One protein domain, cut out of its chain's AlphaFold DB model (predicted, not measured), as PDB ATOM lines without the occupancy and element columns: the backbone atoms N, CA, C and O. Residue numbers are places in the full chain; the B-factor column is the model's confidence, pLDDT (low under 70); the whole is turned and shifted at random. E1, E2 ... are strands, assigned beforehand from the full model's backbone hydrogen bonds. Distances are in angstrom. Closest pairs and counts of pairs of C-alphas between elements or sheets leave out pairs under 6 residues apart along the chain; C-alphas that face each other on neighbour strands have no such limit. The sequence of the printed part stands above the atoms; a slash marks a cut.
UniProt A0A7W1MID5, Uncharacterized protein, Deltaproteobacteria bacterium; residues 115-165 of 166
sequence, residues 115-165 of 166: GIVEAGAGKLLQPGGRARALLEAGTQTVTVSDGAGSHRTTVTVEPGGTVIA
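This is residues 115 to 165 of the 166 residues of an uncharacterized protein of Deltaproteobacteria bacterium (UniProt A0A7W1MID5). Two small twisted sheets of three strands stand partly face to face, E3, E1 and E6 in one, E2, E4 and E5 in the other. The long hairpin E4 and E5 runs along the longest axis, with short E2 beside residues 143 to 145 of E4. The printed part has 51 residues, with six named strands, E1 to E6, and no named helix: all strand. The order E3, E1, E6 is mixed; E2, E4, E5 is all antiparallel. The whole is compact, with a radius of gyration of the C-alphas of 10.0 A, yet elongated, spanning 31 by 16 by 15 A.

Find C-alpha 115 at (-43.945, 136.744, 122.859); from there E1 runs 13.4 A through residues 115 to 119. Next come E2, residues 124 to 126, and E3, residues 132 to 136, 13.4 A long. E4, residues 138 to 146, starts with C-alpha 138 at (-37.584, 130.389, 121.902) and covers 24.6 A. E5, residues 149 to 157, covers 23.8 A and bends by 51 degrees at residue 154. E6, residues 162 to 165, ends with C-alpha 165 at (-44.428, 134.577, 110.506).

Look at inner strand E1: it is antiparallel to E3, with N 117 and O 133 2.8 A apart, and parallel to E6, with N 163 and O 116 2.9 A apart. In the other sheet, E4 is antiparallel to E2, N 126 to O 143 being 2.8 A, and to E5, N 142 to O 153 being 2.9 A. Between the sheets, the closest C-alphas of E5 and E6 are Val 157 and Val 163, 6.5 A apart.

The C-alphas farthest apart are those of Ala 148 and Pro 159, 31.4 A. The printed part has no cut, its five links between named strands are tight, and no printed residue is under 70 in pLDDT.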
ATOM      1  N   GLY A 115     -43.884 135.680 123.859       94.12
ATOM      2  CA  GLY A 115     -43.945 136.744 122.859       94.12
ATOM      3  C   GLY A 115     -45.134 136.564 121.920       94.12
ATOM      4  O   GLY A 115     -45.890 135.591 122.018       94.12
ATOM      5  N   ILE A 116     -45.319 137.523 121.016       94.00
ATOM      6  CA  ILE A 116     -46.387 137.500 120.017       94.00
ATOM      7  C   ILE A 116     -45.822 137.086 118.664       94.00
ATOM      8  O   ILE A 116     -44.836 137.639 118.188       94.00
ATOM      9  N   VAL A 117     -46.486 136.140 118.014       94.62
ATOM     10  CA  VAL A 117     -46.297 135.851 116.595       94.62
ATOM     11  C   VAL A 117     -47.466 136.442 115.828       94.62
ATOM     12  O   VAL A 117     -48.619 136.195 116.174       94.62
ATOM     13  N   GLU A 118     -47.179 137.205 114.786       94.94
ATOM     14  CA  GLU A 118     -48.176 137.757 113.871       94.94
ATOM     15  C   GLU A 118     -48.057 137.081 112.512       94.94
ATOM     16  O   GLU A 118     -46.954 136.856 112.018       94.94
ATOM     17  N   ALA A 119     -49.182 136.754 111.887       94.12
ATOM     18  CA  ALA A 119     -49.166 136.340 110.494       94.12
ATOM     19  C   ALA A 119     -48.749 137.518 109.605       94.12
ATOM     20  O   ALA A 119     -49.181 138.655 109.811       94.12
ATOM     21  N   GLY A 120     -47.943 137.242 108.578       93.38
ATOM     22  CA  GLY A 120     -47.682 138.204 107.512       93.38
ATOM     23  C   GLY A 120     -48.975 138.683 106.839       93.38
ATOM     24  O   GLY A 120     -50.016 138.026 106.899       93.38
ATOM     25  N   ALA A 121     -48.917 139.837 106.174       92.69
ATOM     26  CA  ALA A 121     -50.087 140.436 105.532       92.69
ATOM     27  C   ALA A 121     -50.779 139.460 104.558       92.69
ATOM     28  O   ALA A 121     -50.132 138.859 103.702       92.69
ATOM     29  N   GLY A 122     -52.101 139.313 104.694       91.06
ATOM     30  CA  GLY A 122     -52.902 138.385 103.885       91.06
ATOM     31  C   GLY A 122     -52.775 136.909 104.280       91.06
ATOM     32  O   GLY A 122     -53.328 136.055 103.589       91.06
ATOM     33  N   LYS A 123     -52.073 136.605 105.377       94.50
ATOM     34  CA  LYS A 123     -51.868 135.249 105.890       94.50
ATOM     35  C   LYS A 123     -52.539 135.072 107.246       94.50
ATOM     36  O   LYS A 123     -52.902 136.039 107.912       94.50
ATOM     37  N   LEU A 124     -52.678 133.820 107.661       94.31
ATOM     38  CA  LEU A 124     -53.220 133.433 108.958       94.31
ATOM     39  C   LEU A 124     -52.348 132.358 109.603       94.31
ATOM     40  O   LEU A 124     -51.803 131.494 108.921       94.31
ATOM     41  N   LEU A 125     -52.254 132.382 110.926       94.00
ATOM     42  CA  LEU A 125     -51.635 131.331 111.722       94.00
ATOM     43  C   LEU A 125     -52.602 130.161 111.899       94.00
ATOM     44  O   LEU A 125     -53.804 130.337 112.125       94.00
ATOM     45  N   GLN A 126     -52.046 128.956 111.850       91.25
ATOM     46  CA  GLN A 126     -52.742 127.708 112.112       91.25
ATOM     47  C   GLN A 126     -52.204 127.042 113.388       91.25
ATOM     48  O   GLN A 126     -51.004 127.113 113.664       91.25
ATOM     49  N   PRO A 127     -53.067 126.342 114.143       85.44
ATOM     50  CA  PRO A 127     -54.492 126.135 113.879       85.44
ATOM     51  C   PRO A 127     -55.368 127.349 114.240       85.44
ATOM     52  O   PRO A 127     -55.088 128.092 115.179       85.44
ATOM     53  N   GLY A 128     -56.495 127.489 113.539       83.56
ATOM     54  CA  GLY A 128     -57.584 128.392 113.926       83.56
ATOM     55  C   GLY A 128     -57.674 129.700 113.147       83.56
ATOM     56  O   GLY A 128     -58.522 130.513 113.497       83.56
ATOM     57  N   GLY A 129     -56.845 129.894 112.116       90.00
ATOM     58  CA  GLY A 129     -56.959 131.026 111.194       90.00
ATOM     59  C   GLY A 129     -56.811 132.383 111.882       90.00
ATOM     60  O   GLY A 129     -57.664 133.248 111.712       90.00
ATOM     61  N   ARG A 130     -55.768 132.538 112.704       90.88
ATOM     62  CA  ARG A 130     -55.572 133.695 113.596       90.88
ATOM     63  C   ARG A 130     -54.583 134.695 113.026       90.88
ATOM     64  O   ARG A 130     -53.620 134.290 112.381       90.88
ATOM     65  N   ALA A 131     -54.772 135.982 113.296       92.50
ATOM     66  CA  ALA A 131     -53.798 136.992 112.887       92.50
ATOM     67  C   ALA A 131     -52.626 137.061 113.873       92.50
ATOM     68  O   ALA A 131     -51.490 137.289 113.461       92.50
ATOM     69  N   ARG A 132     -52.884 136.836 115.167       92.56
ATOM     70  CA  ARG A 132     -51.873 136.892 116.232       92.56
ATOM     71  C   ARG A 132     -51.951 135.679 117.151       92.56
ATOM     72  O   ARG A 132     -53.033 135.179 117.464       92.56
ATOM     73  N   ALA A 133     -50.798 135.240 117.641       92.75
ATOM     74  CA  ALA A 133     -50.684 134.166 118.611       92.75
ATOM     75  C   ALA A 133     -49.684 134.492 119.718       92.75
ATOM     76  O   ALA A 133     -48.589 134.973 119.450       92.75
ATOM     77  N   LEU A 134     -50.050 134.188 120.961       93.62
ATOM     78  CA  LEU A 134     -49.130 134.157 122.090       93.62
ATOM     79  C   LEU A 134     -48.414 132.806 122.119       93.62
ATOM     80  O   LEU A 134     -49.085 131.775 122.189       93.62
ATOM     81  N   LEU A 135     -47.081 132.815 122.103       94.00
ATOM     82  CA  LEU A 135     -46.249 131.614 122.194       94.00
ATOM     83  C   LEU A 135     -45.146 131.786 123.240       94.00
ATOM     84  O   LEU A 135     -44.761 132.907 123.572       94.00
ATOM     85  N   GLU A 136     -44.625 130.664 123.736       94.50
ATOM     86  CA  GLU A 136     -43.429 130.647 124.578       94.50
ATOM     87  C   GLU A 136     -42.214 131.178 123.816       94.50
ATOM     88  O   GLU A 136     -42.042 130.917 122.620       94.50
ATOM     89  N   ALA A 137     -41.362 131.911 124.530       94.56
ATOM     90  CA  ALA A 137     -40.096 132.383 124.003       94.56
ATOM     91  C   ALA A 137     -39.202 131.204 123.586       94.56
ATOM     92  O   ALA A 137     -39.193 130.147 124.217       94.56
ATOM     93  N   GLY A 138     -38.433 131.402 122.518       94.62
ATOM     94  CA  GLY A 138     -37.584 130.389 121.902       94.62
ATOM     95  C   GLY A 138     -37.937 130.123 120.441       94.62
ATOM     96  O   GLY A 138     -38.720 130.839 119.813       94.62
ATOM     97  N   THR A 139     -37.318 129.089 119.881       95.69
ATOM     98  CA  THR A 139     -37.540 128.676 118.494       95.69
ATOM     99  C   THR A 139     -38.855 127.917 118.382       95.69
ATOM    100  O   THR A 139     -38.988 126.815 118.912       95.69
ATOM    101  N   GLN A 140     -39.816 128.490 117.662       94.81
ATOM    102  CA  GLN A 140     -41.143 127.923 117.457       94.81
ATOM    103  C   GLN A 140     -41.349 127.575 115.984       94.81
ATOM    104  O   GLN A 140     -40.979 128.335 115.091       94.81
ATOM    105  N   THR A 141     -41.977 126.430 115.717       94.06
ATOM    106  CA  THR A 141     -42.465 126.097 114.372       94.06
ATOM    107  C   THR A 141     -43.946 126.433 114.300       94.06
ATOM    108  O   THR A 141     -44.755 125.830 115.001       94.06
ATOM    109  N   VAL A 142     -44.307 127.376 113.435       94.31
ATOM    110  CA  VAL A 142     -45.694 127.799 113.217       94.31
ATOM    111  C   VAL A 142     -46.139 127.419 111.813       94.31
ATOM    112  O   VAL A 142     -45.332 127.330 110.889       94.31
ATOM    113  N   THR A 143     -47.431 127.150 111.648       95.69
ATOM    114  CA  THR A 143     -48.016 126.916 110.326       95.69
ATOM    115  C   THR A 143     -48.715 128.190 109.883       95.69
ATOM    116  O   THR A 143     -49.531 128.731 110.627       95.69
ATOM    117  N   VAL A 144     -48.387 128.661 108.688       95.56
ATOM    118  CA  VAL A 144     -48.968 129.847 108.069       95.56
ATOM    119  C   VAL A 144     -49.806 129.383 106.887       95.56
ATOM    120  O   VAL A 144     -49.390 128.502 106.140       95.56
ATOM    121  N   SER A 145     -51.004 129.933 106.751       94.69
ATOM    122  CA  SER A 145     -51.917 129.648 105.650       94.69
ATOM    123  C   SER A 145     -52.278 130.920 104.903       94.69
ATOM    124  O   SER A 145     -52.550 131.942 105.536       94.69
ATOM    125  N   ASP A 146     -52.356 130.829 103.586       90.62
ATOM    126  CA  ASP A 146     -52.798 131.888 102.687       90.62
ATOM    127  C   ASP A 146     -53.684 131.315 101.564       90.62
ATOM    128  O   ASP A 146     -54.148 130.175 101.635       90.62
ATOM    129  N   GLY A 147     -53.958 132.115 100.529       86.31
ATOM    130  CA  GLY A 147     -54.754 131.681  99.379       86.31
ATOM    131  C   GLY A 147     -54.101 130.590  98.515       86.31
ATOM    132  O   GLY A 147     -54.798 129.980  97.708       86.31
ATOM    133  N   ALA A 148     -52.798 130.336  98.665       86.56
ATOM    134  CA  ALA A 148     -52.049 129.332  97.912       86.56
ATOM    135  C   ALA A 148     -51.886 128.004  98.672       86.56
ATOM    136  O   ALA A 148     -51.581 126.981  98.058       86.56
ATOM    137  N   GLY A 149     -52.105 127.987  99.989       89.44
ATOM    138  CA  GLY A 149     -52.059 126.768 100.792       89.44
ATOM    139  C   GLY A 149     -51.593 127.019 102.218       89.44
ATOM    140  O   GLY A 149     -51.837 128.071 102.797       89.44
ATOM    141  N   SER A 150     -50.963 126.017 102.834       93.94
ATOM    142  CA  SER A 150     -50.358 126.152 104.163       93.94
ATOM    143  C   SER A 150     -48.942 125.600 104.170       93.94
ATOM    144  O   SER A 150     -48.697 124.519 103.635       93.94
ATOM    145  N   HIS A 151     -48.025 126.300 104.828       94.19
ATOM    146  CA  HIS A 151     -46.638 125.874 105.007       94.19
ATOM    147  C   HIS A 151     -46.175 126.094 106.445       94.19
ATOM    148  O   HIS A 151     -46.752 126.870 107.205       94.19
ATOM    149  N   ARG A 152     -45.127 125.369 106.841       95.31
ATOM    150  CA  ARG A 152     -44.484 125.537 108.149       95.31
ATOM    151  C   ARG A 152     -43.317 126.500 108.026       95.31
ATOM    152  O   ARG A 152     -42.535 126.401 107.085       95.31
ATOM    153  N   THR A 153     -43.178 127.380 109.007       94.75
ATOM    154  CA  THR A 153     -42.061 128.314 109.125       94.75
ATOM    155  C   THR A 153     -41.539 128.312 110.555       94.75
ATOM    156  O   THR A 153     -42.276 128.024 111.502       94.75
ATOM    157  N   THR A 154     -40.247 128.577 110.710       95.94
ATOM    158  CA  THR A 154     -39.601 128.656 112.020       95.94
ATOM    159  C   THR A 154     -39.410 130.118 112.377       95.94
ATOM    160  O   THR A 154     -38.836 130.876 111.599       95.94
ATOM    161  N   VAL A 155     -39.875 130.507 113.558       95.50
ATOM    162  CA  VAL A 155     -39.712 131.854 114.103       95.50
ATOM    163  C   VAL A 155     -38.976 131.776 115.431       95.50
ATOM    164  O   VAL A 155     -39.150 130.827 116.194       95.50
ATOM    165  N   THR A 156     -38.151 132.777 115.712       96.25
ATOM    166  CA  THR A 156     -37.547 132.941 117.037       96.25
ATOM    167  C   THR A 156     -38.379 133.960 117.796       96.25
ATOM    168  O   THR A 156     -38.482 135.111 117.376       96.25
ATOM    169  N   VAL A 157     -39.023 133.519 118.872       95.31
ATOM    170  CA  VAL A 157     -39.862 134.359 119.725       95.31
ATOM    171  C   VAL A 157     -39.004 134.880 120.870       95.31
ATOM    172  O   VAL A 157     -38.550 134.109 121.713       95.31
ATOM    173  N   GLU A 158     -38.775 136.185 120.911       93.69
ATOM    174  CA  GLU A 158     -38.098 136.821 122.042       93.69
ATOM    175  C   GLU A 158     -39.094 137.099 123.182       93.69
ATOM    176  O   GLU A 158     -40.262 137.406 122.909       93.69
ATOM    177  N   PRO A 159     -38.675 137.026 124.460       93.88
ATOM    178  CA  PRO A 159     -39.529 137.407 125.581       93.88
ATOM    179  C   PRO A 159     -40.029 138.851 125.433       93.88
ATOM    180  O   PRO A 159     -39.240 139.788 125.351       93.88
ATOM    181  N   GLY A 160     -41.348 139.028 125.371       91.44
ATOM    182  CA  GLY A 160     -42.006 140.323 125.163       91.44
ATOM    183  C   GLY A 160     -41.941 140.861 123.735       91.44
ATOM    184  O   GLY A 160     -42.579 141.871 123.435       91.44
ATOM    185  N   GLY A 161     -41.219 140.177 122.848       92.06
ATOM    186  CA  GLY A 161     -41.076 140.541 121.449       92.06
ATOM    187  C   GLY A 161     -42.327 140.243 120.628       92.06
ATOM    188  O   GLY A 161     -43.218 139.487 121.025       92.06
ATOM    189  N   THR A 162     -42.378 140.847 119.443       93.12
ATOM    190  CA  THR A 162     -43.344 140.514 118.395       93.12
ATOM    191  C   THR A 162     -42.579 140.129 117.136       93.12
ATOM    192  O   THR A 162     -41.697 140.869 116.709       93.12
ATOM    193  N   VAL A 163     -42.901 138.979 116.547       94.50
ATOM    194  CA  VAL A 163     -42.254 138.459 115.334       94.50
ATOM    195  C   VAL A 163     -43.295 138.148 114.268       94.50
ATOM    196  O   VAL A 163     -44.393 137.689 114.574       94.50
ATOM    197  N   ILE A 164     -42.951 138.385 113.005       95.38
ATOM    198  CA  ILE A 164     -43.831 138.105 111.868       95.38
ATOM    199  C   ILE A 164     -43.494 136.724 111.298       95.38
ATOM    200  O   ILE A 164     -42.348 136.456 110.935       95.38
ATOM    201  N   ALA A 165     -44.502 135.864 111.181       93.12
ATOM    202  CA  ALA A 165     -44.428 134.577 110.506       93.12
ATOM    203  C   ALA A 165     -44.917 134.708 109.060       93.12
ATOM    204  O   ALA A 165     -46.061 135.095 108.803       93.12
TER     205      ALA A 165